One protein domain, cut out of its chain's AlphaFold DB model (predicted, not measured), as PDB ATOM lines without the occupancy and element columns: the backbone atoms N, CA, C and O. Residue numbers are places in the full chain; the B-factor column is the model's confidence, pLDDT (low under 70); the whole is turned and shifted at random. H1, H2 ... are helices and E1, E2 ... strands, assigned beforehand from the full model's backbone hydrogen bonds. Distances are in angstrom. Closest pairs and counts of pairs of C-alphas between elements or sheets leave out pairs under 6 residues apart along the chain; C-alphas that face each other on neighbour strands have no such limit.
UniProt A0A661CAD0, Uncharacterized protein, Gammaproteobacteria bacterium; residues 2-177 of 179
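What this domain is: This is residues 2 to 177 of the 179 residues of an uncharacterized protein of Gammaproteobacteria bacterium (UniProt A0A661CAD0). Two long helices, H5 and H6, run side by side in opposite ways as an arm tipped by the small strand hairpin E1 and E2; at its other end H2, H3 and H4 make a small head by the first part of H5, and H1 packs on H4. The short H7 sits at the end of H6, and residues 150 to 177, with H8, stick out alone. The printed part has 176 residues, mostly helix, with eight named helices and two antiparallel strands in the order H1 H2 H3 H4 H5 E1 E2 H6 H7 H8. It is extended, with a radius of gyration of the C-alphas of 27.1 A, and flat, spanning 94 by 78 by 23 A.

How they stand to each other: Look first at the hairpin of E1, residues 109 to 111, and E2, residues 117 to 119: N 110 and O 118 are 2.8 A apart, within hydrogen-bond range, as are N 118 and O 110. From there, find H5, residues 77 to 103, and H6, residues 121 to 141, which touch at a shallow tilt of 32 degrees, only just short of steep, opposite ways; their closest C-alphas, of Ala 91 and Ala 138, are 4.3 A apart. H7, residues 143 to 146, touches residues 135 to 140 of H6, closest at the C-alphas of Gly 139 and Tyr 146, 4.4 A. H2, residues 36 to 48, touches H5 at a shallow tilt of 21 degrees, the same way, closest at the C-alphas of Ser 47 and Gln 90, 4.5 A. H3, residues 53 to 59, only just touches H2, with 3 pairs of C-alphas within 8 A, closest those of Leu 45 and Ile 56, 7.3 A. H4, residues 66 to 75, touches H5 only at the corner, closest at the C-alphas of Arg 73 and Gly 80, 4.4 A. H1, residues 2 to 23, touches H4 with residues 11 to 18 alone, closest at the C-alphas of Leu 15 and Tyr 75, 6.2 A. H8, residues 153 to 175, touches no helix. Every O i to N i+4 pair is within hydrogen-bond range in H1, H2, H3, H4, H6 and H8, against 19 of 23 in H5; H7 is too short for one.

Where its parts are: Find C-alpha 77 at (-29.656, -14.208, -13.303); from there H5 runs 40.1 A to C-alpha 103. H6 is 30.2 A long. H1 begins at C-alpha 2, (-36.036, -21.965, -28.731), and runs 31.8 A. H8 runs 33.6 A to C-alpha 175 at (17.442, -61.683, -16.509).

The domain as a whole: The two C-alphas farthest apart, of Ala 27 and Lys 177, are 95.0 A apart. The printed part has no cut; the link from H1 to H2 is long. Confidence is low, under 70, at residues 2 to 10, 22 to 31, 149 to 156 and 173 to 177.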
ATOM      1  N   ALA A   2     -34.808 -22.006 -29.546       68.38
ATOM      2  CA  ALA A   2     -36.036 -21.965 -28.731       68.38
ATOM      3  C   ALA A   2     -35.866 -22.115 -27.196       68.38
ATOM      4  O   ALA A   2     -36.499 -21.396 -26.430       68.38
ATOM      5  N   LYS A   3     -34.972 -22.991 -26.704       63.78
ATOM      6  CA  LYS A   3     -34.765 -23.185 -25.248       63.78
ATOM      7  C   LYS A   3     -34.194 -21.949 -24.529       63.78
ATOM      8  O   LYS A   3     -34.540 -21.712 -23.373       63.78
ATOM      9  N   LYS A   4     -33.338 -21.156 -25.192       65.00
ATOM     10  CA  LYS A   4     -32.796 -19.901 -24.628       65.00
ATOM     11  C   LYS A   4     -33.888 -18.835 -24.521       65.00
ATOM     12  O   LYS A   4     -33.938 -18.098 -23.545       65.00
ATOM     13  N   GLU A   5     -34.781 -18.809 -25.499       66.62
ATOM     14  CA  GLU A   5     -35.870 -17.841 -25.606       66.62
ATOM     15  C   GLU A   5     -36.983 -18.105 -24.581       66.62
ATOM     16  O   GLU A   5     -37.445 -17.185 -23.910       66.62
ATOM     17  N   VAL A   6     -37.327 -19.378 -24.360       68.69
ATOM     18  CA  VAL A   6     -38.255 -19.802 -23.297       68.69
ATOM     19  C   VAL A   6     -37.695 -19.496 -21.905       68.69
ATOM     20  O   VAL A   6     -38.428 -19.026 -21.036       68.69
ATOM     21  N   LYS A   7     -36.389 -19.710 -21.688       65.25
ATOM     22  CA  LYS A   7     -35.729 -19.378 -20.418       65.25
ATOM     23  C   LYS A   7     -35.732 -17.870 -20.158       65.25
ATOM     24  O   LYS A   7     -36.144 -17.452 -19.083       65.25
ATOM     25  N   LYS A   8     -35.386 -17.065 -21.169       67.62
ATOM     26  CA  LYS A   8     -35.424 -15.599 -21.085       67.62
ATOM     27  C   LYS A   8     -36.824 -15.088 -20.720       67.62
ATOM     28  O   LYS A   8     -36.956 -14.261 -19.830       67.62
ATOM     29  N   ARG A   9     -37.882 -15.637 -21.334       66.94
ATOM     30  CA  ARG A   9     -39.278 -15.291 -20.998       66.94
ATOM     31  C   ARG A   9     -39.667 -15.659 -19.559       66.94
ATOM     32  O   ARG A   9     -40.445 -14.938 -18.942       66.94
ATOM     33  N   ARG A  10     -39.141 -16.763 -19.014       68.19
ATOM     34  CA  ARG A  10     -39.387 -17.176 -17.621       68.19
ATOM     35  C   ARG A  10     -38.702 -16.247 -16.617       68.19
ATOM     36  O   ARG A  10     -39.342 -15.870 -15.640       68.19
ATOM     37  N   ASP A  11     -37.452 -15.874 -16.880       72.12
ATOM     38  CA  ASP A  11     -36.668 -14.986 -16.012       72.12
ATOM     39  C   ASP A  11     -37.294 -13.577 -15.968       72.12
ATOM     40  O   ASP A  11     -37.478 -13.014 -14.890       72.12
ATOM     41  N   VAL A  12     -37.743 -13.059 -17.120       74.38
ATOM     42  CA  VAL A  12     -38.480 -11.781 -17.208       74.38
ATOM     43  C   VAL A  12     -39.764 -11.824 -16.373       74.38
ATOM     44  O   VAL A  12     -39.991 -10.941 -15.551       74.38
ATOM     45  N   ARG A  13     -40.562 -12.892 -16.492       76.94
ATOM     46  CA  ARG A  13     -41.815 -13.044 -15.735       76.94
ATOM     47  C   ARG A  13     -41.598 -13.135 -14.220       76.94
ATOM     48  O   ARG A  13     -42.423 -12.653 -13.447       76.94
ATOM     49  N   GLN A  14     -40.509 -13.769 -13.777       73.44
ATOM     50  CA  GLN A  14     -40.156 -13.826 -12.353       73.44
ATOM     51  C   GLN A  14     -39.737 -12.457 -11.813       73.44
ATOM     52  O   GLN A  14     -40.117 -12.109 -10.695       73.44
ATOM     53  N   LEU A  15     -38.998 -11.678 -12.606       71.88
ATOM     54  CA  LEU A  15     -38.591 -10.324 -12.243       71.88
ATOM     55  C   LEU A  15     -39.784  -9.359 -12.184       71.88
ATOM     56  O   LEU A  15     -39.881  -8.572 -11.247       71.88
ATOM     57  N   GLU A  16     -40.710  -9.448 -13.139       76.94
ATOM     58  CA  GLU A  16     -41.958  -8.672 -13.143       76.94
ATOM     59  C   GLU A  16     -42.805  -8.967 -11.903       76.94
ATOM     60  O   GLU A  16     -43.177  -8.044 -11.179       76.94
ATOM     61  N   TYR A  17     -43.030 -10.252 -11.597       75.88
ATOM     62  CA  TYR A  17     -43.746 -10.669 -10.388       75.88
ATOM     63  C   TYR A  17     -43.059 -10.160  -9.116       75.88
ATOM     64  O   TYR A  17     -43.711  -9.661  -8.201       75.88
ATOM     65  N   PHE A  18     -41.730 -10.250  -9.055       74.44
ATOM     66  CA  PHE A  18     -40.969  -9.739  -7.924       74.44
ATOM     67  C   PHE A  18     -41.126  -8.222  -7.760       74.44
ATOM     68  O   PHE A  18     -41.402  -7.758  -6.653       74.44
ATOM     69  N   ASN A  19     -40.986  -7.453  -8.843       74.75
ATOM     70  CA  ASN A  19     -41.168  -6.003  -8.818       74.75
ATOM     71  C   ASN A  19     -42.581  -5.631  -8.353       74.75
ATOM     72  O   ASN A  19     -42.736  -4.731  -7.531       74.75
ATOM     73  N   GLU A  20     -43.599  -6.366  -8.801       74.56
ATOM     74  CA  GLU A  20     -44.980  -6.176  -8.361       74.56
ATOM     75  C   GLU A  20     -45.155  -6.461  -6.857       74.56
ATOM     76  O   GLU A  20     -45.784  -5.684  -6.136       74.56
ATOM     77  N   VAL A  21     -44.554  -7.542  -6.346       71.88
ATOM     78  CA  VAL A  21     -44.583  -7.896  -4.916       71.88
ATOM     79  C   VAL A  21     -43.844  -6.860  -4.065       71.88
ATOM     80  O   VAL A  21     -44.319  -6.496  -2.987       71.88
ATOM     81  N   MET A  22     -42.699  -6.359  -4.531       69.12
ATOM     82  CA  MET A  22     -41.931  -5.336  -3.818       69.12
ATOM     83  C   MET A  22     -42.620  -3.977  -3.842       69.12
ATOM     84  O   MET A  22     -42.535  -3.249  -2.853       69.12
ATOM     85  N   ALA A  23     -43.330  -3.639  -4.920       68.06
ATOM     86  CA  ALA A  23     -44.179  -2.451  -4.994       68.06
ATOM     87  C   ALA A  23     -45.359  -2.522  -4.007       68.06
ATOM     88  O   ALA A  23     -45.786  -1.497  -3.484       68.06
ATOM     89  N   LYS A  24     -45.853  -3.730  -3.705       64.06
ATOM     90  CA  LYS A  24     -47.006  -3.975  -2.821       64.06
ATOM     91  C   LYS A  24     -46.669  -4.137  -1.327       64.06
ATOM     92  O   LYS A  24     -47.577  -4.397  -0.535       64.06
ATOM     93  N   LYS A  25     -45.403  -4.028  -0.896       55.53
ATOM     94  CA  LYS A  25     -45.038  -4.229   0.524       55.53
ATOM     95  C   LYS A  25     -45.542  -3.102   1.445       55.53
ATOM     96  O   LYS A  25     -45.713  -1.963   1.031       55.53
ATOM     97  N   ARG A  26     -45.790  -3.488   2.709       44.91
ATOM     98  CA  ARG A  26     -46.453  -2.737   3.799       44.91
ATOM     99  C   ARG A  26     -46.069  -1.249   3.850       44.91
ATOM    100  O   ARG A  26     -44.887  -0.915   3.821       44.91
ATOM    101  N   ALA A  27     -47.087  -0.399   3.996       43.97
ATOM    102  CA  ALA A  27     -46.982   1.055   4.087       43.97
ATOM    103  C   ALA A  27     -45.861   1.494   5.050       43.97
ATOM    104  O   ALA A  27     -45.901   1.175   6.237       43.97
ATOM    105  N   GLY A  28     -44.853   2.192   4.515       48.78
ATOM    106  CA  GLY A  28     -43.735   2.773   5.271       48.78
ATOM    107  C   GLY A  28     -42.341   2.265   4.885       48.78
ATOM    108  O   GLY A  28     -41.364   2.963   5.140       48.78
ATOM    109  N   ALA A  29     -42.216   1.104   4.232       49.34
ATOM    110  CA  ALA A  29     -40.929   0.649   3.701       49.34
ATOM    111  C   ALA A  29     -40.728   1.179   2.267       49.34
ATOM    112  O   ALA A  29     -41.605   0.953   1.429       49.34
ATOM    113  N   PRO A  30     -39.608   1.854   1.944       54.50
ATOM    114  CA  PRO A  30     -39.336   2.259   0.572       54.50
ATOM    115  C   PRO A  30     -39.275   1.020  -0.326       54.50
ATOM    116  O   PRO A  30     -38.473   0.107  -0.110       54.50
ATOM    117  N   SER A  31     -40.153   0.977  -1.327       62.59
ATOM    118  CA  SER A  31     -40.071  -0.017  -2.386       62.59
ATOM    119  C   SER A  31     -38.893   0.347  -3.280       62.59
ATOM    120  O   SER A  31     -38.882   1.426  -3.870       62.59
ATOM    121  N   PHE A  32     -37.888  -0.525  -3.354       73.38
ATOM    122  CA  PHE A  32     -36.776  -0.373  -4.287       73.38
ATOM    123  C   PHE A  32     -37.008  -1.312  -5.479       73.38
ATOM    124  O   PHE A  32     -36.663  -2.498  -5.390       73.38
ATOM    125  N   PRO A  33     -37.650  -0.838  -6.565       82.81
ATOM    126  CA  PRO A  33     -37.818  -1.640  -7.768       82.81
ATOM    127  C   PRO A  33     -36.456  -1.919  -8.403       82.81
ATOM    128  O   PRO A  33     -35.533  -1.108  -8.315       82.81
ATOM    129  N   TYR A  34     -36.326  -3.075  -9.053       85.62
ATOM    130  CA  TYR A  34     -35.112  -3.382  -9.797       85.62
ATOM    131  C   TYR A  34     -34.953  -2.418 -10.976       85.62
ATOM    132  O   TYR A  34     -35.843  -2.300 -11.818       85.62
ATOM    133  N   THR A  35     -33.780  -1.795 -11.075       89.94
ATOM    134  CA  THR A  35     -33.366  -1.019 -12.250       89.94
ATOM    135  C   THR A  35     -31.962  -1.431 -12.664       89.94
ATOM    136  O   THR A  35     -31.089  -1.585 -11.806       89.94
ATOM    137  N   GLU A  36     -31.729  -1.575 -13.968       91.19
ATOM    138  CA  GLU A  36     -30.426  -2.005 -14.485       91.19
ATOM    139  C   GLU A  36     -29.306  -1.005 -14.158       91.19
ATOM    140  O   GLU A  36     -28.222  -1.421 -13.763       91.19
ATOM    141  N   SER A  37     -29.587   0.301 -14.199       94.25
ATOM    142  CA  SER A  37     -28.601   1.340 -13.867       94.25
ATOM    143  C   SER A  37     -28.061   1.213 -12.435       94.25
ATOM    144  O   SER A  37     -26.846   1.225 -12.238       94.25
ATOM    145  N   VAL A  38     -28.936   1.008 -11.442       94.62
ATOM    146  CA  VAL A  38     -28.520   0.801 -10.042       94.62
ATOM    147  C   VAL A  38     -27.778  -0.528  -9.880       94.62
ATOM    148  O   VAL A  38     -26.790  -0.612  -9.153       94.62
ATOM    149  N   ALA A  39     -28.216  -1.581 -10.575       94.94
ATOM    150  CA  ALA A  39     -27.548  -2.880 -10.558       94.94
ATOM    151  C   ALA A  39     -26.106  -2.800 -11.102       94.94
ATOM    152  O   ALA A  39     -25.181  -3.364 -10.504       94.94
ATOM    153  N   ASP A  40     -25.901  -2.067 -12.196       96.56
ATOM    154  CA  ASP A  40     -24.583  -1.828 -12.784       96.56
ATOM    155  C   ASP A  40     -23.708  -0.953 -11.874       96.56
ATOM    156  O   ASP A  40     -22.527  -1.255 -11.681       96.56
ATOM    157  N   GLU A  41     -24.285   0.069 -11.234       97.31
ATOM    158  CA  GLU A  41     -23.582   0.890 -10.243       97.31
ATOM    159  C   GLU A  41     -23.090   0.052  -9.055       97.31
ATOM    160  O   GLU A  41     -21.920   0.151  -8.674       97.31
ATOM    161  N   ILE A  42     -23.938  -0.831  -8.512       97.12
ATOM    162  CA  ILE A  42     -23.560  -1.759  -7.435       97.12
ATOM    163  C   ILE A  42     -22.389  -2.640  -7.877       97.12
ATOM    164  O   ILE A  42     -21.430  -2.810  -7.122       97.12
ATOM    165  N   CYS A  43     -22.445  -3.201  -9.090       97.62
ATOM    166  CA  CYS A  43     -21.370  -4.046  -9.610       97.62
ATOM    167  C   CYS A  43     -20.057  -3.264  -9.734       97.62
ATOM    168  O   CYS A  43     -19.023  -3.744  -9.273       97.62
ATOM    169  N   ARG A  44     -20.103  -2.039 -10.272       97.88
ATOM    170  CA  ARG A  44     -18.936  -1.154 -10.376       97.88
ATOM    171  C   ARG A  44     -18.338  -0.838  -9.006       97.88
ATOM    172  O   ARG A  44     -17.128  -0.919  -8.831       97.88
ATOM    173  N   LEU A  45     -19.163  -0.486  -8.019       97.50
ATOM    174  CA  LEU A  45     -18.687  -0.165  -6.669       97.50
ATOM    175  C   LEU A  45     -18.067  -1.381  -5.974       97.50
ATOM    176  O   LEU A  45     -17.044  -1.250  -5.307       97.50
ATOM    177  N   VAL A  46     -18.661  -2.564  -6.149       97.38
ATOM    178  CA  VAL A  46     -18.130  -3.820  -5.602       97.38
ATOM    179  C   VAL A  46     -16.796  -4.196  -6.245       97.38
ATOM    180  O   VAL A  46     -15.938  -4.723  -5.544       97.38
ATOM    181  N   SER A  47     -16.599  -3.929  -7.539       97.12
ATOM    182  CA  SER A  47     -15.351  -4.285  -8.221       97.12
ATOM    183  C   SER A  47     -14.169  -3.394  -7.836       97.12
ATOM    184  O   SER A  47     -13.042  -3.871  -7.863       97.12
ATOM    185  N   ILE A  48     -14.412  -2.126  -7.481       96.81
ATOM    186  CA  ILE A  48     -13.350  -1.129  -7.226       96.81
ATOM    187  C   ILE A  48     -13.111  -0.815  -5.742       96.81
ATOM    188  O   ILE A  48     -12.286   0.037  -5.426       96.81
ATOM    189  N   LYS A  49     -13.854  -1.432  -4.818       95.81
ATOM    190  CA  LYS A  49     -13.683  -1.229  -3.370       95.81
ATOM    191  C   LYS A  49     -13.449  -2.564  -2.672       95.81
ATOM    192  O   LYS A  49     -14.148  -3.529  -2.953       95.81
ATOM    193  N   THR A  50     -12.573  -2.601  -1.674       94.62
ATOM    194  CA  THR A  50     -12.288  -3.783  -0.827       94.62
ATOM    195  C   THR A  50     -13.102  -3.824   0.472       94.62
ATOM    196  O   THR A  50     -12.805  -4.578   1.398       94.62
ATOM    197  N   VAL A  51     -14.170  -3.027   0.556       94.19
ATOM    198  CA  VAL A  51     -15.024  -2.926   1.746       94.19
ATOM    199  C   VAL A  51     -16.261  -3.827   1.670       94.19
ATOM    200  O   VAL A  51     -16.629  -4.349   0.614       94.19
ATOM    201  N   SER A  52     -16.931  -4.012   2.812       94.00
ATOM    202  CA  SER A  52     -18.182  -4.768   2.879       94.00
ATOM    203  C   SER A  52     -19.301  -4.090   2.083       94.00
ATOM    204  O   SER A  52     -19.343  -2.866   1.956       94.00
ATOM    205  N   LEU A  53     -20.257  -4.888   1.598       95.38
ATOM    206  CA  LEU A  53     -21.441  -4.368   0.905       95.38
ATOM    207  C   LEU A  53     -22.229  -3.386   1.789       95.38
ATOM    208  O   LEU A  53     -22.689  -2.364   1.298       95.38
ATOM    209  N   ASP A  54     -22.304  -3.643   3.096       95.44
ATOM    210  CA  ASP A  54     -22.956  -2.746   4.058       95.44
ATOM    211  C   ASP A  54     -22.267  -1.379   4.135       95.44
ATOM    212  O   ASP A  54     -22.927  -0.344   4.213       95.44
ATOM    213  N   ARG A  55     -20.928  -1.348   4.068       96.56
ATOM    214  CA  ARG A  55     -20.187  -0.087   4.010       96.56
ATOM    215  C   ARG A  55     -20.442   0.651   2.696       96.56
ATOM    216  O   ARG A  55     -20.643   1.856   2.750       96.56
ATOM    217  N   ILE A  56     -20.507  -0.056   1.564       96.81
ATOM    218  CA  ILE A  56     -20.876   0.545   0.271       96.81
ATOM    219  C   ILE A  56     -22.266   1.185   0.361       96.81
ATOM    220  O   ILE A  56     -22.411   2.344  -0.005       96.81
ATOM    221  N   ILE A  57     -23.264   0.473   0.891       95.69
ATOM    222  CA  ILE A  57     -24.636   0.989   1.029       95.69
ATOM    223  C   ILE A  57     -24.670   2.215   1.950       95.69
ATOM    224  O   ILE A  57     -25.286   3.220   1.622       95.69
ATOM    225  N   ARG A  58     -23.960   2.179   3.081       95.50
ATOM    226  CA  ARG A  58     -23.893   3.323   4.005       95.50
ATOM    227  C   ARG A  58     -23.236   4.559   3.382       95.50
ATOM    228  O   ARG A  58     -23.644   5.672   3.685       95.50
ATOM    229  N   GLU A  59     -22.224   4.368   2.538       96.12
ATOM    230  CA  GLU A  59     -21.567   5.452   1.793       96.12
ATOM    231  C   GLU A  59     -22.412   5.954   0.604       96.12
ATOM    232  O   GLU A  59     -22.115   7.015   0.065       96.12
ATOM    233  N   ASN A  60     -23.453   5.218   0.194       95.19
ATOM    234  CA  ASN A  60     -24.287   5.521  -0.971       95.19
ATOM    235  C   ASN A  60     -25.779   5.325  -0.616       95.19
ATOM    236  O   ASN A  60     -26.354   4.286  -0.947       95.19
ATOM    237  N   PRO A  61     -26.421   6.298   0.065       90.56
ATOM    238  CA  PRO A  61     -27.776   6.145   0.614       90.56
ATOM    239  C   PRO A  61     -28.885   5.898  -0.421       90.56
ATOM    240  O   PRO A  61     -29.978   5.474  -0.056       90.56
ATOM    241  N   HIS A  62     -28.622   6.173  -1.701       90.25
ATOM    242  CA  HIS A  62     -29.529   5.877  -2.812       90.25
ATOM    243  C   HIS A  62     -29.489   4.408  -3.248       90.25
ATOM    244  O   HIS A  62     -30.277   4.017  -4.103       90.25
ATOM    245  N   LEU A  63     -28.578   3.594  -2.711       92.38
ATOM    246  CA  LEU A  63     -28.535   2.168  -3.008       92.38
ATOM    247  C   LEU A  63     -29.540   1.389  -2.147       92.38
ATOM    248  O   LEU A  63     -29.770   1.721  -0.983       92.38
ATOM    249  N   PRO A  64     -30.107   0.300  -2.689       92.56
ATOM    250  CA  PRO A  64     -30.985  -0.578  -1.933       92.56
ATOM    251  C   PRO A  64     -30.254  -1.255  -0.765       92.56
ATOM    252  O   PRO A  64     -29.036  -1.445  -0.775       92.56
ATOM    253  N   SER A  65     -31.027  -1.702   0.226       91.94
ATOM    254  CA  SER A  65     -30.487  -2.482   1.339       91.94
ATOM    255  C   SER A  65     -29.890  -3.813   0.868       91.94
ATOM    256  O   SER A  65     -30.233  -4.355  -0.187       91.94
ATOM    257  N   LYS A  66     -29.013  -4.386   1.693       92.50
ATOM    258  CA  LYS A  66     -28.328  -5.651   1.406       92.50
ATOM    259  C   LYS A  66     -29.296  -6.799   1.100       92.50
ATOM    260  O   LYS A  66     -29.049  -7.562   0.166       92.50
ATOM    261  N   ASP A  67     -30.416  -6.876   1.818       90.44
ATOM    262  CA  ASP A  67     -31.458  -7.888   1.600       90.44
ATOM    263  C   ASP A  67     -32.100  -7.762   0.217       90.44
ATOM    264  O   ASP A  67     -32.309  -8.759  -0.478       90.44
ATOM    265  N   VAL A  68     -32.370  -6.529  -0.218       90.81
ATOM    266  CA  VAL A  68     -32.914  -6.253  -1.550       90.81
ATOM    267  C   VAL A  68     -31.900  -6.645  -2.625       90.81
ATOM    268  O   VAL A  68     -32.269  -7.348  -3.561       90.81
ATOM    269  N   ILE A  69     -30.616  -6.305  -2.458       93.25
ATOM    270  CA  ILE A  69     -29.552  -6.691  -3.404       93.25
ATOM    271  C   ILE A  69     -29.431  -8.216  -3.517       93.25
ATOM    272  O   ILE A  69     -29.326  -8.749  -4.623       93.25
ATOM    273  N   TYR A  70     -29.451  -8.944  -2.397       91.56
ATOM    274  CA  TYR A  70     -29.410 -10.407  -2.429       91.56
ATOM    275  C   TYR A  70     -30.634 -11.006  -3.102       91.56
ATOM    276  O   TYR A  70     -30.504 -11.947  -3.885       91.56
ATOM    277  N   THR A  71     -31.800 -10.415  -2.867       88.88
ATOM    278  CA  THR A  71     -33.034 -10.828  -3.523       88.88
ATOM    279  C   THR A  71     -32.955 -10.590  -5.034       88.88
ATOM    280  O   THR A  71     -33.202 -11.509  -5.809       88.88
ATOM    281  N   TRP A  72     -32.501  -9.414  -5.479       91.62
ATOM    282  CA  TRP A  72     -32.288  -9.122  -6.901       91.62
ATOM    283  C   TRP A  72     -31.349 -10.137  -7.555       91.62
ATOM    284  O   TRP A  72     -31.634 -10.611  -8.649       91.62
ATOM    285  N   ARG A  73     -30.260 -10.528  -6.883       93.19
ATOM    286  CA  ARG A  73     -29.325 -11.546  -7.398       93.19
ATOM    287  C   ARG A  73     -29.951 -12.936  -7.512       93.19
ATOM    288  O   ARG A  73     -29.549 -13.698  -8.385       93.19
ATOM    289  N   ALA A  74     -30.886 -13.277  -6.627       88.06
ATOM    290  CA  ALA A  74     -31.564 -14.569  -6.644       88.06
ATOM    291  C   ALA A  74     -32.604 -14.669  -7.775       88.06
ATOM    292  O   ALA A  74     -32.738 -15.728  -8.382       88.06
ATOM    293  N   TYR A  75     -33.314 -13.573  -8.072       86.44
ATOM    294  CA  TYR A  75     -34.393 -13.546  -9.070       86.44
ATOM    295  C   TYR A  75     -33.963 -13.041 -10.456       86.44
ATOM    296  O   TYR A  75     -34.636 -13.332 -11.439       86.44
ATOM    297  N   ASN A  76     -32.846 -12.317 -10.564       89.19
ATOM    298  CA  ASN A  76     -32.293 -11.849 -11.831       89.19
ATOM    299  C   ASN A  76     -30.919 -12.486 -12.078       89.19
ATOM    300  O   ASN A  76     -29.900 -12.064 -11.521       89.19
ATOM    301  N   LYS A  77     -30.889 -13.493 -12.958       90.81
ATOM    302  CA  LYS A  77     -29.656 -14.208 -13.303       90.81
ATOM    303  C   LYS A  77     -28.614 -13.296 -13.956       90.81
ATOM    304  O   LYS A  77     -27.432 -13.439 -13.663       90.81
ATOM    305  N   GLU A  78     -29.026 -12.374 -14.824       91.38
ATOM    306  CA  GLU A  78     -28.098 -11.471 -15.517       91.38
ATOM    307  C   GLU A  78     -27.374 -10.565 -14.516       91.38
ATOM    308  O   GLU A  78     -26.148 -10.445 -14.563       91.38
ATOM    309  N   PHE A  79     -28.103 -10.014 -13.540       94.69
ATOM    310  CA  PHE A  79     -27.496  -9.276 -12.435       94.69
ATOM    311  C   PHE A  79     -26.612 -10.173 -11.561       94.69
ATOM    312  O   PHE A  79     -25.498  -9.782 -11.215       94.69
ATOM    313  N   GLY A  80     -27.062 -11.388 -11.238       95.12
ATOM    314  CA  GLY A  80     -26.260 -12.367 -10.503       95.12
ATOM    315  C   GLY A  80     -24.909 -12.657 -11.173       95.12
ATOM    316  O   GLY A  80     -23.875 -12.639 -10.500       95.12
ATOM    317  N   ASP A  81     -24.906 -12.844 -12.496       95.75
ATOM    318  CA  ASP A  81     -23.705 -13.080 -13.302       95.75
ATOM    319  C   ASP A  81     -22.798 -11.831 -13.354       95.75
ATOM    320  O   ASP A  81     -21.582 -11.949 -13.176       95.75
ATOM    321  N   LYS A  82     -23.364 -10.628 -13.562       96.38
ATOM    322  CA  LYS A  82     -22.619  -9.351 -13.524       96.38
ATOM    323  C   LYS A  82     -21.960  -9.136 -12.155       96.38
ATOM    324  O   LYS A  82     -20.769  -8.840 -12.080       96.38
ATOM    325  N   TYR A  83     -22.700  -9.372 -11.073       97.31
ATOM    326  CA  TYR A  83     -22.201  -9.242  -9.704       97.31
ATOM    327  C   TYR A  83     -21.069 -10.232  -9.408       97.31
ATOM    328  O   TYR A  83     -20.087  -9.886  -8.752       97.31
ATOM    329  N   MET A  84     -21.175 -11.468  -9.904       96.38
ATOM    330  CA  MET A  84     -20.100 -12.453  -9.783       96.38
ATOM    331  C   MET A  84     -18.829 -11.978 -10.497       96.38
ATOM    332  O   MET A  84     -17.753 -12.046  -9.911       96.38
ATOM    333  N   LYS A  85     -18.937 -11.436 -11.718       96.81
ATOM    334  CA  LYS A  85     -17.787 -10.851 -12.428       96.81
ATOM    335  C   LYS A  85     -17.164  -9.692 -11.649       96.81
ATOM    336  O   LYS A  85     -15.949  -9.655 -11.505       96.81
ATOM    337  N   ALA A  86     -17.981  -8.809 -11.074       97.56
ATOM    338  CA  ALA A  86     -17.487  -7.733 -10.216       97.56
ATOM    339  C   ALA A  86     -16.706  -8.262  -9.003       97.56
ATOM    340  O   ALA A  86     -15.663  -7.719  -8.653       97.56
ATOM    341  N   LYS A  87     -17.171  -9.354  -8.384       97.06
ATOM    342  CA  LYS A  87     -16.466 -10.024  -7.282       97.06
ATOM    343  C   LYS A  87     -15.154 -10.685  -7.709       97.06
ATOM    344  O   LYS A  87     -14.199 -10.674  -6.941       97.06
ATOM    345  N   ILE A  88     -15.094 -11.217  -8.924       96.62
ATOM    346  CA  ILE A  88     -13.861 -11.744  -9.516       96.62
ATOM    347  C   ILE A  88     -12.845 -10.608  -9.716       96.62
ATOM    348  O   ILE A  88     -11.690 -10.764  -9.337       96.62
ATOM    349  N   THR A  89     -13.269  -9.446 -10.225       96.88
ATOM    350  CA  THR A  89     -12.405  -8.254 -10.333       96.88
ATOM    351  C   THR A  89     -11.971  -7.736  -8.959       96.88
ATOM    352  O   THR A  89     -10.801  -7.427  -8.766       96.88
ATOM    353  N   GLN A  90     -12.873  -7.726  -7.970       97.25
ATOM    354  CA  GLN A  90     -12.542  -7.361  -6.586       97.25
ATOM    355  C   GLN A  90     -11.409  -8.234  -6.013       97.25
ATOM    356  O   GLN A  90     -10.623  -7.752  -5.204       97.25
ATOM    357  N   ALA A  91     -11.305  -9.503  -6.424       96.69
ATOM    358  CA  ALA A  91     -10.226 -10.392  -5.991       96.69
ATOM    359  C   ALA A  91      -8.838  -9.878  -6.398       96.69
ATOM    360  O   ALA A  91      -7.897 -10.035  -5.626       96.69
ATOM    361  N   GLN A  92      -8.725  -9.251  -7.573       96.19
ATOM    362  CA  GLN A  92      -7.472  -8.661  -8.051       96.19
ATOM    363  C   GLN A  92      -7.080  -7.474  -7.171       96.19
ATOM    364  O   GLN A  92      -5.990  -7.459  -6.619       96.19
ATOM    365  N   LEU A  93      -8.026  -6.568  -6.910       96.81
ATOM    366  CA  LEU A  93      -7.800  -5.426  -6.025       96.81
ATOM    367  C   LEU A  93      -7.412  -5.851  -4.598       96.81
ATOM    368  O   LEU A  93      -6.542  -5.250  -3.980       96.81
ATOM    369  N   LEU A  94      -8.049  -6.902  -4.066       97.06
ATOM    370  CA  LEU A  94      -7.685  -7.467  -2.762       97.06
ATOM    371  C   LEU A  94      -6.249  -8.003  -2.749       97.06
ATOM    372  O   LEU A  94      -5.605  -7.918  -1.708       97.06
ATOM    373  N   ALA A  95      -5.779  -8.572  -3.861       95.88
ATOM    374  CA  ALA A  95      -4.411  -9.056  -3.999       95.88
ATOM    375  C   ALA A  95      -3.412  -7.894  -4.118       95.88
ATOM    376  O   ALA A  95      -2.382  -7.935  -3.454       95.88
ATOM    377  N   ASP A  96      -3.737  -6.845  -4.874       95.88
ATOM    378  CA  ASP A  96      -2.878  -5.661  -5.012       95.88
ATOM    379  C   ASP A  96      -2.695  -4.948  -3.657       95.88
ATOM    380  O   ASP A  96      -1.574  -4.658  -3.248       95.88
ATOM    381  N   GLU A  97      -3.777  -4.772  -2.883       97.00
ATOM    382  CA  GLU A  97      -3.715  -4.173  -1.539       97.00
ATOM    383  C   GLU A  97      -2.856  -4.964  -0.537       97.00
ATOM    384  O   GLU A  97      -2.473  -4.420   0.500       97.00
ATOM    385  N   VAL A  98      -2.577  -6.251  -0.780       97.31
ATOM    386  CA  VAL A  98      -1.696  -7.029   0.107       97.31
ATOM    387  C   VAL A  98      -0.275  -6.478   0.080       97.31
ATOM    388  O   VAL A  98       0.342  -6.431   1.140       97.31
ATOM    389  N   LEU A  99       0.218  -6.051  -1.088       95.62
ATOM    390  CA  LEU A  99       1.556  -5.469  -1.216       95.62
ATOM    391  C   LEU A  99       1.630  -4.146  -0.456       95.62
ATOM    392  O   LEU A  99       2.464  -4.000   0.430       95.62
ATOM    393  N   GLU A 100       0.659  -3.261  -0.684       96.88
ATOM    394  CA  GLU A 100       0.570  -1.967   0.004       96.88
ATOM    395  C   GLU A 100       0.542  -2.115   1.535       96.88
ATOM    396  O   GLU A 100       1.219  -1.384   2.249       96.88
ATOM    397  N   ILE A 101      -0.210  -3.088   2.068       96.19
ATOM    398  CA  ILE A 101      -0.272  -3.332   3.522       96.19
ATOM    399  C   ILE A 101       1.010  -3.987   4.047       96.19
ATOM    400  O   ILE A 101       1.338  -3.821   5.218       96.19
ATOM    401  N   SER A 102       1.689  -4.784   3.222       95.06
ATOM    402  CA  SER A 102       2.929  -5.457   3.612       95.06
ATOM    403  C   SER A 102       4.114  -4.495   3.663       95.06
ATOM    404  O   SER A 102       4.982  -4.672   4.514       95.06
ATOM    405  N   ASP A 103       4.149  -3.512   2.764       95.38
ATOM    406  CA  ASP A 103       5.243  -2.544   2.655       95.38
ATOM    407  C   ASP A 103       5.042  -1.326   3.583       95.38
ATOM    408  O   ASP A 103       5.995  -0.607   3.897       95.38
ATOM    409  N   ASP A 104       3.814  -1.104   4.067       94.94
ATOM    410  CA  ASP A 104       3.485  -0.060   5.040       94.94
ATOM    411  C   ASP A 104       3.964  -0.414   6.460       94.94
ATOM    412  O   ASP A 104       3.320  -1.167   7.192       94.94
ATOM    413  N   SER A 105       5.078   0.201   6.862       93.38
ATOM    414  CA  SER A 105       5.657   0.123   8.215       93.38
ATOM    415  C   SER A 105       5.217   1.264   9.141       93.38
ATOM    416  O   SER A 105       5.729   1.417  10.256       93.38
ATOM    417  N   THR A 106       4.276   2.113   8.712       93.38
ATOM    418  CA  THR A 106       3.791   3.197   9.572       93.38
ATOM    419  C   THR A 106       3.150   2.620  10.832       93.38
ATOM    420  O   THR A 106       2.377   1.675  10.762       93.38
ATOM    421  N   HIS A 107       3.416   3.221  11.995       92.06
ATOM    422  CA  HIS A 107       2.883   2.795  13.302       92.06
ATOM    423  C   HIS A 107       3.381   1.441  13.837       92.06
ATOM    424  O   HIS A 107       2.887   1.004  14.883       92.06
ATOM    425  N   ASP A 108       4.369   0.813  13.191       92.31
ATOM    426  CA  ASP A 108       5.044  -0.375  13.729       92.31
ATOM    427  C   ASP A 108       5.832  -0.067  15.003       92.31
ATOM    428  O   ASP A 108       6.069  -0.957  15.814       92.31
ATOM    429  N   GLU A 109       6.187   1.195  15.233       94.25
ATOM    430  CA  GLU A 109       6.843   1.664  16.448       94.25
ATOM    431  C   GLU A 109       5.937   2.638  17.211       94.25
ATOM    432  O   GLU A 109       5.209   3.445  16.628       94.25
ATOM    433  N   MET A 110       5.980   2.569  18.539       93.88
ATOM    434  CA  MET A 110       5.300   3.492  19.447       93.88
ATOM    435  C   MET A 110       6.238   3.899  20.582       93.88
ATOM    436  O   MET A 110       7.078   3.107  21.011       93.88
ATOM    437  N   GLN A 111       6.082   5.119  21.095       93.94
ATOM    438  CA  GLN A 111       6.778   5.533  22.312       93.94
ATOM    439  C   GLN A 111       6.056   5.001  23.552       93.94
ATOM    440  O   GLN A 111       4.830   5.077  23.656       93.94
ATOM    441  N   ASP A 112       6.826   4.457  24.491       90.19
ATOM    442  CA  ASP A 112       6.340   4.134  25.828       90.19
ATOM    443  C   ASP A 112       6.214   5.400  26.702       90.19
ATOM    444  O   ASP A 112       6.592   6.505  26.311       90.19
ATOM    445  N   ALA A 113       5.686   5.244  27.920       92.00
ATOM    446  CA  ALA A 113       5.534   6.353  28.866       92.00
ATOM    447  C   ALA A 113       6.870   7.000  29.293       92.00
ATOM    448  O   ALA A 113       6.867   8.103  29.833       92.00
ATOM    449  N   ASN A 114       7.998   6.325  29.049       92.25
ATOM    450  CA  ASN A 114       9.344   6.790  29.367       92.25
ATOM    451  C   ASN A 114      10.049   7.412  28.143       92.25
ATOM    452  O   ASN A 114      11.209   7.805  28.251       92.25
ATOM    453  N   GLY A 115       9.373   7.503  26.990       91.75
ATOM    454  CA  GLY A 115       9.918   8.045  25.745       91.75
ATOM    455  C   GLY A 115      10.789   7.069  24.946       91.75
ATOM    456  O   GLY A 115      11.402   7.483  23.962       91.75
ATOM    457  N   ASN A 116      10.850   5.786  25.321       93.44
ATOM    458  CA  ASN A 116      11.570   4.777  24.546       93.44
ATOM    459  C   ASN A 116      10.704   4.268  23.397       93.44
ATOM    460  O   ASN A 116       9.520   3.971  23.574       93.44
ATOM    461  N   TRP A 117      11.315   4.090  22.230       93.31
ATOM    462  CA  TRP A 117      10.669   3.451  21.090       93.31
ATOM    463  C   TRP A 117      10.560   1.941  21.307       93.31
ATOM    464  O   TRP A 117      11.536   1.269  21.643       93.31
ATOM    465  N   LYS A 118       9.358   1.404  21.104       94.62
ATOM    466  CA  LYS A 118       9.055  -0.022  21.190       94.62
ATOM    467  C   LYS A 118       8.204  -0.450  20.002       94.62
ATOM    468  O   LYS A 118       7.337   0.292  19.550       94.62
ATOM    469  N   LEU A 119       8.394  -1.693  19.564       94.25
ATOM    470  CA  LEU A 119       7.530  -2.339  18.585       94.25
ATOM    471  C   LEU A 119       6.065  -2.365  19.061       94.25
ATOM    472  O   LEU A 119       5.734  -2.938  20.105       94.25
ATOM    473  N   ASN A 120       5.182  -1.820  18.239       95.44
ATOM    474  CA  ASN A 120       3.741  -1.909  18.354       95.44
ATOM    475  C   ASN A 120       3.252  -3.264  17.818       95.44
ATOM    476  O   ASN A 120       2.779  -3.402  16.688       95.44
ATOM    477  N   SER A 121       3.365  -4.300  18.649       94.06
ATOM    478  CA  SER A 121       3.001  -5.667  18.260       94.06
ATOM    479  C   SER A 121       1.532  -5.818  17.842       94.06
ATOM    480  O   SER A 121       1.218  -6.696  17.040       94.06
ATOM    481  N   GLU A 122       0.629  -4.975  18.354       95.19
ATOM    482  CA  GLU A 122      -0.783  -4.978  17.959       95.19
ATOM    483  C   GLU A 122      -0.956  -4.539  16.500       95.19
ATOM    484  O   GLU A 122      -1.705  -5.174  15.751       95.19
ATOM    485  N   TYR A 123      -0.256  -3.478  16.084       94.81
ATOM    486  CA  TYR A 123      -0.336  -2.970  14.717       94.81
ATOM    487  C   TYR A 123       0.205  -3.991  13.716       94.81
ATOM    488  O   TYR A 123      -0.517  -4.377  12.794       94.81
ATOM    489  N   VAL A 124       1.390  -4.545  13.984       94.81
ATOM    490  CA  VAL A 124       1.994  -5.611  13.168       94.81
ATOM    491  C   VAL A 124       1.061  -6.825  13.061       94.81
ATOM    492  O   VAL A 124       0.809  -7.343  11.969       94.81
ATOM    493  N   ALA A 125       0.477  -7.271  14.181       96.25
ATOM    494  CA  ALA A 125      -0.465  -8.391  14.184       96.25
ATOM    495  C   ALA A 125      -1.742  -8.085  13.380       96.25
ATOM    496  O   ALA A 125      -2.246  -8.947  12.653       96.25
ATOM    497  N   ARG A 126      -2.255  -6.851  13.464       96.31
ATOM    498  CA  ARG A 126      -3.407  -6.391  12.683       96.31
ATOM    499  C   ARG A 126      -3.089  -6.350  11.187       96.31
ATOM    500  O   ARG A 126      -3.930  -6.785  10.401       96.31
ATOM    501  N   SER A 127      -1.916  -5.863  10.787       96.56
ATOM    502  CA  SER A 127      -1.471  -5.853   9.384       96.56
ATOM    503  C   SER A 127      -1.350  -7.273   8.835       96.56
ATOM    504  O   SER A 127      -1.944  -7.586   7.801       96.56
ATOM    505  N   LYS A 128      -0.750  -8.194   9.602       96.50
ATOM    506  CA  LYS A 128      -0.712  -9.624   9.256       96.50
ATOM    507  C   LYS A 128      -2.111 -10.228   9.080       96.50
ATOM    508  O   LYS A 128      -2.352 -10.953   8.114       96.50
ATOM    509  N   LEU A 129      -3.056  -9.916   9.974       97.44
ATOM    510  CA  LEU A 129      -4.439 -10.389   9.858       97.44
ATOM    511  C   LEU A 129      -5.129  -9.828   8.606       97.44
ATOM    512  O   LEU A 129      -5.790 -10.577   7.888       97.44
ATOM    513  N   LYS A 130      -4.945  -8.534   8.306       96.62
ATOM    514  CA  LYS A 130      -5.484  -7.893   7.094       96.62
ATOM    515  C   LYS A 130      -4.989  -8.580   5.821       96.62
ATOM    516  O   LYS A 130      -5.809  -8.825   4.934       96.62
ATOM    517  N   ILE A 131      -3.690  -8.878   5.743       97.31
ATOM    518  CA  ILE A 131      -3.064  -9.580   4.614       97.31
ATOM    519  C   ILE A 131      -3.690 -10.966   4.452       97.31
ATOM    520  O   ILE A 131      -4.232 -11.283   3.393       97.31
ATOM    521  N   HIS A 132      -3.715 -11.758   5.526       96.88
ATOM    522  CA  HIS A 132      -4.251 -13.117   5.488       96.88
ATOM    523  C   HIS A 132      -5.732 -13.152   5.075       96.88
ATOM    524  O   HIS A 132      -6.133 -13.954   4.230       96.88
ATOM    525  N   THR A 133      -6.568 -12.264   5.627       96.44
ATOM    526  CA  THR A 133      -7.988 -12.183   5.251       96.44
ATOM    527  C   THR A 133      -8.168 -11.842   3.770       96.44
ATOM    528  O   THR A 133      -9.037 -12.425   3.120       96.44
ATOM    529  N   ARG A 134      -7.353 -10.933   3.219       96.94
ATOM    530  CA  ARG A 134      -7.401 -10.559   1.797       96.94
ATOM    531  C   ARG A 134      -6.976 -11.699   0.887       96.94
ATOM    532  O   ARG A 134      -7.708 -12.004  -0.049       96.94
ATOM    533  N   GLN A 135      -5.872 -12.375   1.202       95.25
ATOM    534  CA  GLN A 135      -5.413 -13.557   0.466       95.25
ATOM    535  C   GLN A 135      -6.481 -14.658   0.462       95.25
ATOM    536  O   GLN A 135      -6.831 -15.187  -0.594       95.25
ATOM    537  N   TRP A 136      -7.075 -14.948   1.626       95.69
ATOM    538  CA  TRP A 136      -8.148 -15.936   1.740       95.69
ATOM    539  C   TRP A 136      -9.370 -15.558   0.895       95.69
ATOM    540  O   TRP A 136      -9.894 -16.393   0.155       95.69
ATOM    541  N   LEU A 137      -9.815 -14.296   0.954       96.00
ATOM    542  CA  LEU A 137     -10.931 -13.811   0.139       96.00
ATOM    543  C   LEU A 137     -10.615 -13.878  -1.358       96.00
ATOM    544  O   LEU A 137     -11.431 -14.401  -2.114       96.00
ATOM    545  N   ALA A 138      -9.445 -13.402  -1.789       96.19
ATOM    546  CA  ALA A 138      -9.026 -13.434  -3.188       96.19
ATOM    547  C   ALA A 138      -9.003 -14.872  -3.731       96.19
ATOM    548  O   ALA A 138      -9.565 -15.137  -4.796       96.19
ATOM    549  N   GLY A 139      -8.473 -15.824  -2.954       95.44
ATOM    550  CA  GLY A 139      -8.466 -17.243  -3.305       95.44
ATOM    551  C   GLY A 139      -9.858 -17.876  -3.378       95.44
ATOM    552  O   GLY A 139     -10.087 -18.756  -4.206       95.44
ATOM    553  N   LYS A 140     -10.827 -17.422  -2.572       94.88
ATOM    554  CA  LYS A 140     -12.227 -17.882  -2.669       94.88
ATOM    555  C   LYS A 140     -12.984 -17.248  -3.835       94.88
ATOM    556  O   LYS A 140     -13.822 -17.912  -4.437       94.88
ATOM    557  N   LEU A 141     -12.707 -15.983  -4.145       94.69
ATOM    558  CA  LEU A 141     -13.387 -15.234  -5.204       94.69
ATOM    559  C   LEU A 141     -12.857 -15.573  -6.600       94.69
ATOM    560  O   LEU A 141     -13.638 -15.622  -7.548       94.69
ATOM    561  N   HIS A 142     -11.556 -15.844  -6.730       94.81
ATOM    562  CA  HIS A 142     -10.936 -16.251  -7.989       94.81
ATOM    563  C   HIS A 142      -9.958 -17.433  -7.801       94.81
ATOM    564  O   HIS A 142      -8.752 -17.286  -8.032       94.81
ATOM    565  N   PRO A 143     -10.454 -18.653  -7.500       92.69
ATOM    566  CA  PRO A 143      -9.607 -19.815  -7.195       92.69
ATOM    567  C   PRO A 143      -8.592 -20.170  -8.285       92.69
ATOM    568  O   PRO A 143      -7.500 -20.634  -7.992       92.69
ATOM    569  N   ARG A 144      -8.919 -19.920  -9.558       90.75
ATOM    570  CA  ARG A 144      -8.016 -20.229 -10.675       90.75
ATOM    571  C   ARG A 144      -6.717 -19.406 -10.678       90.75
ATOM    572  O   ARG A 144      -5.724 -19.900 -11.190       90.75
ATOM    573  N   LEU A 145      -6.739 -18.165 -10.177       89.75
ATOM    574  CA  LEU A 145      -5.563 -17.280 -10.158       89.75
ATOM    575  C   LEU A 145      -4.927 -17.203  -8.770       89.75
ATOM    576  O   LEU A 145      -3.709 -17.214  -8.667       89.75
ATOM    577  N   TYR A 146      -5.748 -17.134  -7.719       91.25
ATOM    578  CA  TYR A 146      -5.290 -16.897  -6.343       91.25
ATOM    579  C   TYR A 146      -5.604 -18.052  -5.390       91.25
ATOM    580  O   TYR A 146      -5.410 -17.936  -4.182       91.25
ATOM    581  N   GLY A 147      -6.178 -19.145  -5.892       85.88
ATOM    582  CA  GLY A 147      -6.411 -20.328  -5.080       85.88
ATOM    583  C   GLY A 147      -5.098 -21.035  -4.775       85.88
ATOM    584  O   GLY A 147      -4.146 -20.978  -5.552       85.88
ATOM    585  N   ASN A 148      -5.071 -21.748  -3.653       76.25
ATOM    586  CA  ASN A 148      -3.977 -22.655  -3.349       76.25
ATOM    587  C   ASN A 148      -4.009 -23.777  -4.392       76.25
ATOM    588  O   ASN A 148      -4.831 -24.690  -4.290       76.25
ATOM    589  N   GLN A 149      -3.153 -23.692  -5.413       63.19
ATOM    590  CA  GLN A 149      -2.869 -24.826  -6.282       63.19
ATOM    591  C   GLN A 149      -2.151 -25.873  -5.433       63.19
ATOM    592  O   GLN A 149      -0.928 -25.891  -5.326       63.19
ATOM    593  N   LEU A 150      -2.923 -26.756  -4.805       57.16
ATOM    594  CA  LEU A 150      -2.422 -28.094  -4.555       57.16
ATOM    595  C   LEU A 150      -2.276 -28.696  -5.947       57.16
ATOM    596  O   LEU A 150      -3.272 -28.983  -6.605       57.16
ATOM    597  N   LEU A 151      -1.043 -28.750  -6.444       53.19
ATOM    598  CA  LEU A 151      -0.720 -29.470  -7.664       53.19
ATOM    599  C   LEU A 151      -1.126 -30.932  -7.448       53.19
ATOM    600  O   LEU A 151      -0.347 -31.743  -6.962       53.19
ATOM    601  N   GLU A 152      -2.344 -31.276  -7.852       54.53
ATOM    602  CA  GLU A 152      -2.865 -32.641  -7.985       54.53
ATOM    603  C   GLU A 152      -2.154 -33.399  -9.128       54.53
ATOM    604  O   GLU A 152      -2.619 -34.417  -9.609       54.53
ATOM    605  N   GLN A 153      -0.983 -32.931  -9.574       55.84
ATOM    606  CA  GLN A 153      -0.099 -33.685 -10.459       55.84
ATOM    607  C   GLN A 153       0.589 -34.841  -9.726       55.84
ATOM    608  O   GLN A 153       1.162 -35.717 -10.366       55.84
ATOM    609  N   THR A 154       0.541 -34.888  -8.389       56.12
ATOM    610  CA  THR A 154       1.168 -35.978  -7.641       56.12
ATOM    611  C   THR A 154       0.488 -37.320  -7.881       56.12
ATOM    612  O   THR A 154       1.208 -38.305  -7.919       56.12
ATOM    613  N   SER A 155      -0.835 -37.398  -8.092       59.84
ATOM    614  CA  SER A 155      -1.509 -38.691  -8.313       59.84
ATOM    615  C   SER A 155      -1.105 -39.331  -9.642       59.84
ATOM    616  O   SER A 155      -0.762 -40.514  -9.677       59.84
ATOM    617  N   ASP A 156      -1.052 -38.538 -10.712       64.62
ATOM    618  CA  ASP A 156      -0.663 -39.013 -12.043       64.62
ATOM    619  C   ASP A 156       0.828 -39.364 -12.089       64.62
ATOM    620  O   ASP A 156       1.212 -40.414 -12.608       64.62
ATOM    621  N   ILE A 157       1.679 -38.556 -11.445       73.31
ATOM    622  CA  ILE A 157       3.109 -38.860 -11.303       73.31
ATOM    623  C   ILE A 157       3.312 -40.123 -10.449       73.31
ATOM    624  O   ILE A 157       4.140 -40.965 -10.780       73.31
ATOM    625  N   THR A 158       2.545 -40.322  -9.372       74.56
ATOM    626  CA  THR A 158       2.672 -41.539  -8.552       74.56
ATOM    627  C   THR A 158       2.213 -42.797  -9.280       74.56
ATOM    628  O   THR A 158       2.845 -43.839  -9.116       74.56
ATOM    629  N   ASN A 159       1.162 -42.710 -10.098       78.06
ATOM    630  CA  ASN A 159       0.662 -43.849 -10.866       78.06
ATOM    631  C   ASN A 159       1.646 -44.230 -11.978       78.06
ATOM    632  O   ASN A 159       2.051 -45.386 -12.059       78.06
ATOM    633  N   THR A 160       2.140 -43.248 -12.733       82.62
ATOM    634  CA  THR A 160       3.171 -43.473 -13.763       82.62
ATOM    635  C   THR A 160       4.488 -44.006 -13.187       82.62
ATOM    636  O   THR A 160       5.096 -44.907 -13.760       82.62
ATOM    637  N   LEU A 161       4.928 -43.529 -12.016       83.31
ATOM    638  CA  LEU A 161       6.106 -44.081 -11.331       83.31
ATOM    639  C   LEU A 161       5.888 -45.512 -10.823       83.31
ATOM    640  O   LEU A 161       6.849 -46.277 -10.741       83.31
ATOM    641  N   LYS A 162       4.656 -45.873 -10.454       86.06
ATOM    642  CA  LYS A 162       4.314 -47.232 -10.029       86.06
ATOM    643  C   LYS A 162       4.349 -48.200 -11.214       86.06
ATOM    644  O   LYS A 162       5.007 -49.228 -11.115       86.06
ATOM    645  N   GLU A 163       3.746 -47.818 -12.338       85.50
ATOM    646  CA  GLU A 163       3.759 -48.595 -13.588       85.50
ATOM    647  C   GLU A 163       5.188 -48.817 -14.116       85.50
ATOM    648  O   GLU A 163       5.550 -49.924 -14.522       85.50
ATOM    649  N   LEU A 164       6.044 -47.790 -14.045       86.12
ATOM    650  CA  LEU A 164       7.455 -47.908 -14.429       86.12
ATOM    651  C   LEU A 164       8.249 -48.831 -13.495       86.12
ATOM    652  O   LEU A 164       9.115 -49.564 -13.965       86.12
ATOM    653  N   LYS A 165       7.970 -48.818 -12.185       88.19
ATOM    654  CA  LYS A 165       8.623 -49.730 -11.231       88.19
ATOM    655  C   LYS A 165       8.230 -51.182 -11.467       88.19
ATOM    656  O   LYS A 165       9.114 -52.028 -11.506       88.19
ATOM    657  N   GLU A 166       6.942 -51.448 -11.673       85.88
ATOM    658  CA  GLU A 166       6.444 -52.793 -11.987       85.88
ATOM    659  C   GLU A 166       7.087 -53.320 -13.282       85.88
ATOM    660  O   GLU A 166       7.617 -54.427 -13.300       85.88
ATOM    661  N   SER A 167       7.194 -52.472 -14.312       83.62
ATOM    662  CA  SER A 167       7.872 -52.823 -15.570       83.62
ATOM    663  C   SER A 167       9.369 -53.135 -15.390       83.62
ATOM    664  O   SER A 167       9.900 -54.023 -16.048       83.62
ATOM    665  N   ILE A 168      10.073 -52.417 -14.506       86.69
ATOM    666  CA  ILE A 168      11.497 -52.667 -14.211       86.69
ATOM    667  C   ILE A 168      11.684 -53.975 -13.432       86.69
ATOM    668  O   ILE A 168      12.654 -54.695 -13.671       86.69
ATOM    669  N   ASP A 169      10.786 -54.275 -12.494       83.19
ATOM    670  CA  ASP A 169      10.854 -55.500 -11.695       83.19
ATOM    671  C   ASP A 169      10.565 -56.749 -12.537       83.19
ATOM    672  O   ASP A 169      11.141 -57.804 -12.273       83.19
ATOM    673  N   ASP A 170       9.729 -56.634 -13.568       79.44
ATOM    674  CA  ASP A 170       9.483 -57.724 -14.514       79.44
ATOM    675  C   ASP A 170      10.694 -57.975 -15.427       79.44
ATOM    676  O   ASP A 170      11.093 -59.125 -15.591       79.44
ATOM    677  N   ILE A 171      11.372 -56.921 -15.901       77.88
ATOM    678  CA  ILE A 171      12.624 -57.052 -16.674       77.88
ATOM    679  C   ILE A 171      13.714 -57.763 -15.851       77.88
ATOM    680  O   ILE A 171      14.388 -58.660 -16.349       77.88
ATOM    681  N   LYS A 172      13.860 -57.422 -14.564       76.81
ATOM    682  CA  LYS A 172      14.867 -58.047 -13.687       76.81
ATOM    683  C   LYS A 172      14.618 -59.532 -13.413       76.81
ATOM    684  O   LYS A 172      15.573 -60.259 -13.166       76.81
ATOM    685  N   LYS A 173      13.359 -59.980 -13.423       69.56
ATOM    686  CA  LYS A 173      13.001 -61.397 -13.220       69.56
ATOM    687  C   LYS A 173      13.279 -62.258 -14.448       69.56
ATOM    688  O   LYS A 173      13.423 -63.471 -14.300       69.56
ATOM    689  N   ASP A 174      13.311 -61.654 -15.630       62.62
ATOM    690  CA  ASP A 174      13.643 -62.356 -16.866       62.62
ATOM    691  C   ASP A 174      15.166 -62.528 -17.015       62.62
ATOM    692  O   ASP A 174      15.604 -63.603 -17.412       62.62
ATOM    693  N   ASP A 175      15.971 -61.563 -16.552       60.06
ATOM    694  CA  ASP A 175      17.442 -61.683 -16.509       60.06
ATOM    695  C   ASP A 175      17.949 -62.742 -15.496       60.06
ATOM    696  O   ASP A 175      19.048 -63.275 -15.642       60.06
ATOM    697  N   GLU A 176      17.159 -63.084 -14.469       58.94
ATOM    698  CA  GLU A 176      17.503 -64.090 -13.443       58.94
ATOM    699  C   GLU A 176      17.211 -65.545 -13.870       58.94
ATOM    700  O   GLU A 176      17.575 -66.478 -13.156       58.94
ATOM    701  N   LYS A 177      16.550 -65.760 -15.017       57.06
ATOM    702  CA  LYS A 177      16.191 -67.099 -15.530       57.06
ATOM    703  C   LYS A 177      17.174 -67.679 -16.551       57.06
ATOM    704  O   LYS A 177      17.009 -68.839 -16.920       57.06
TER     705      LYS A 177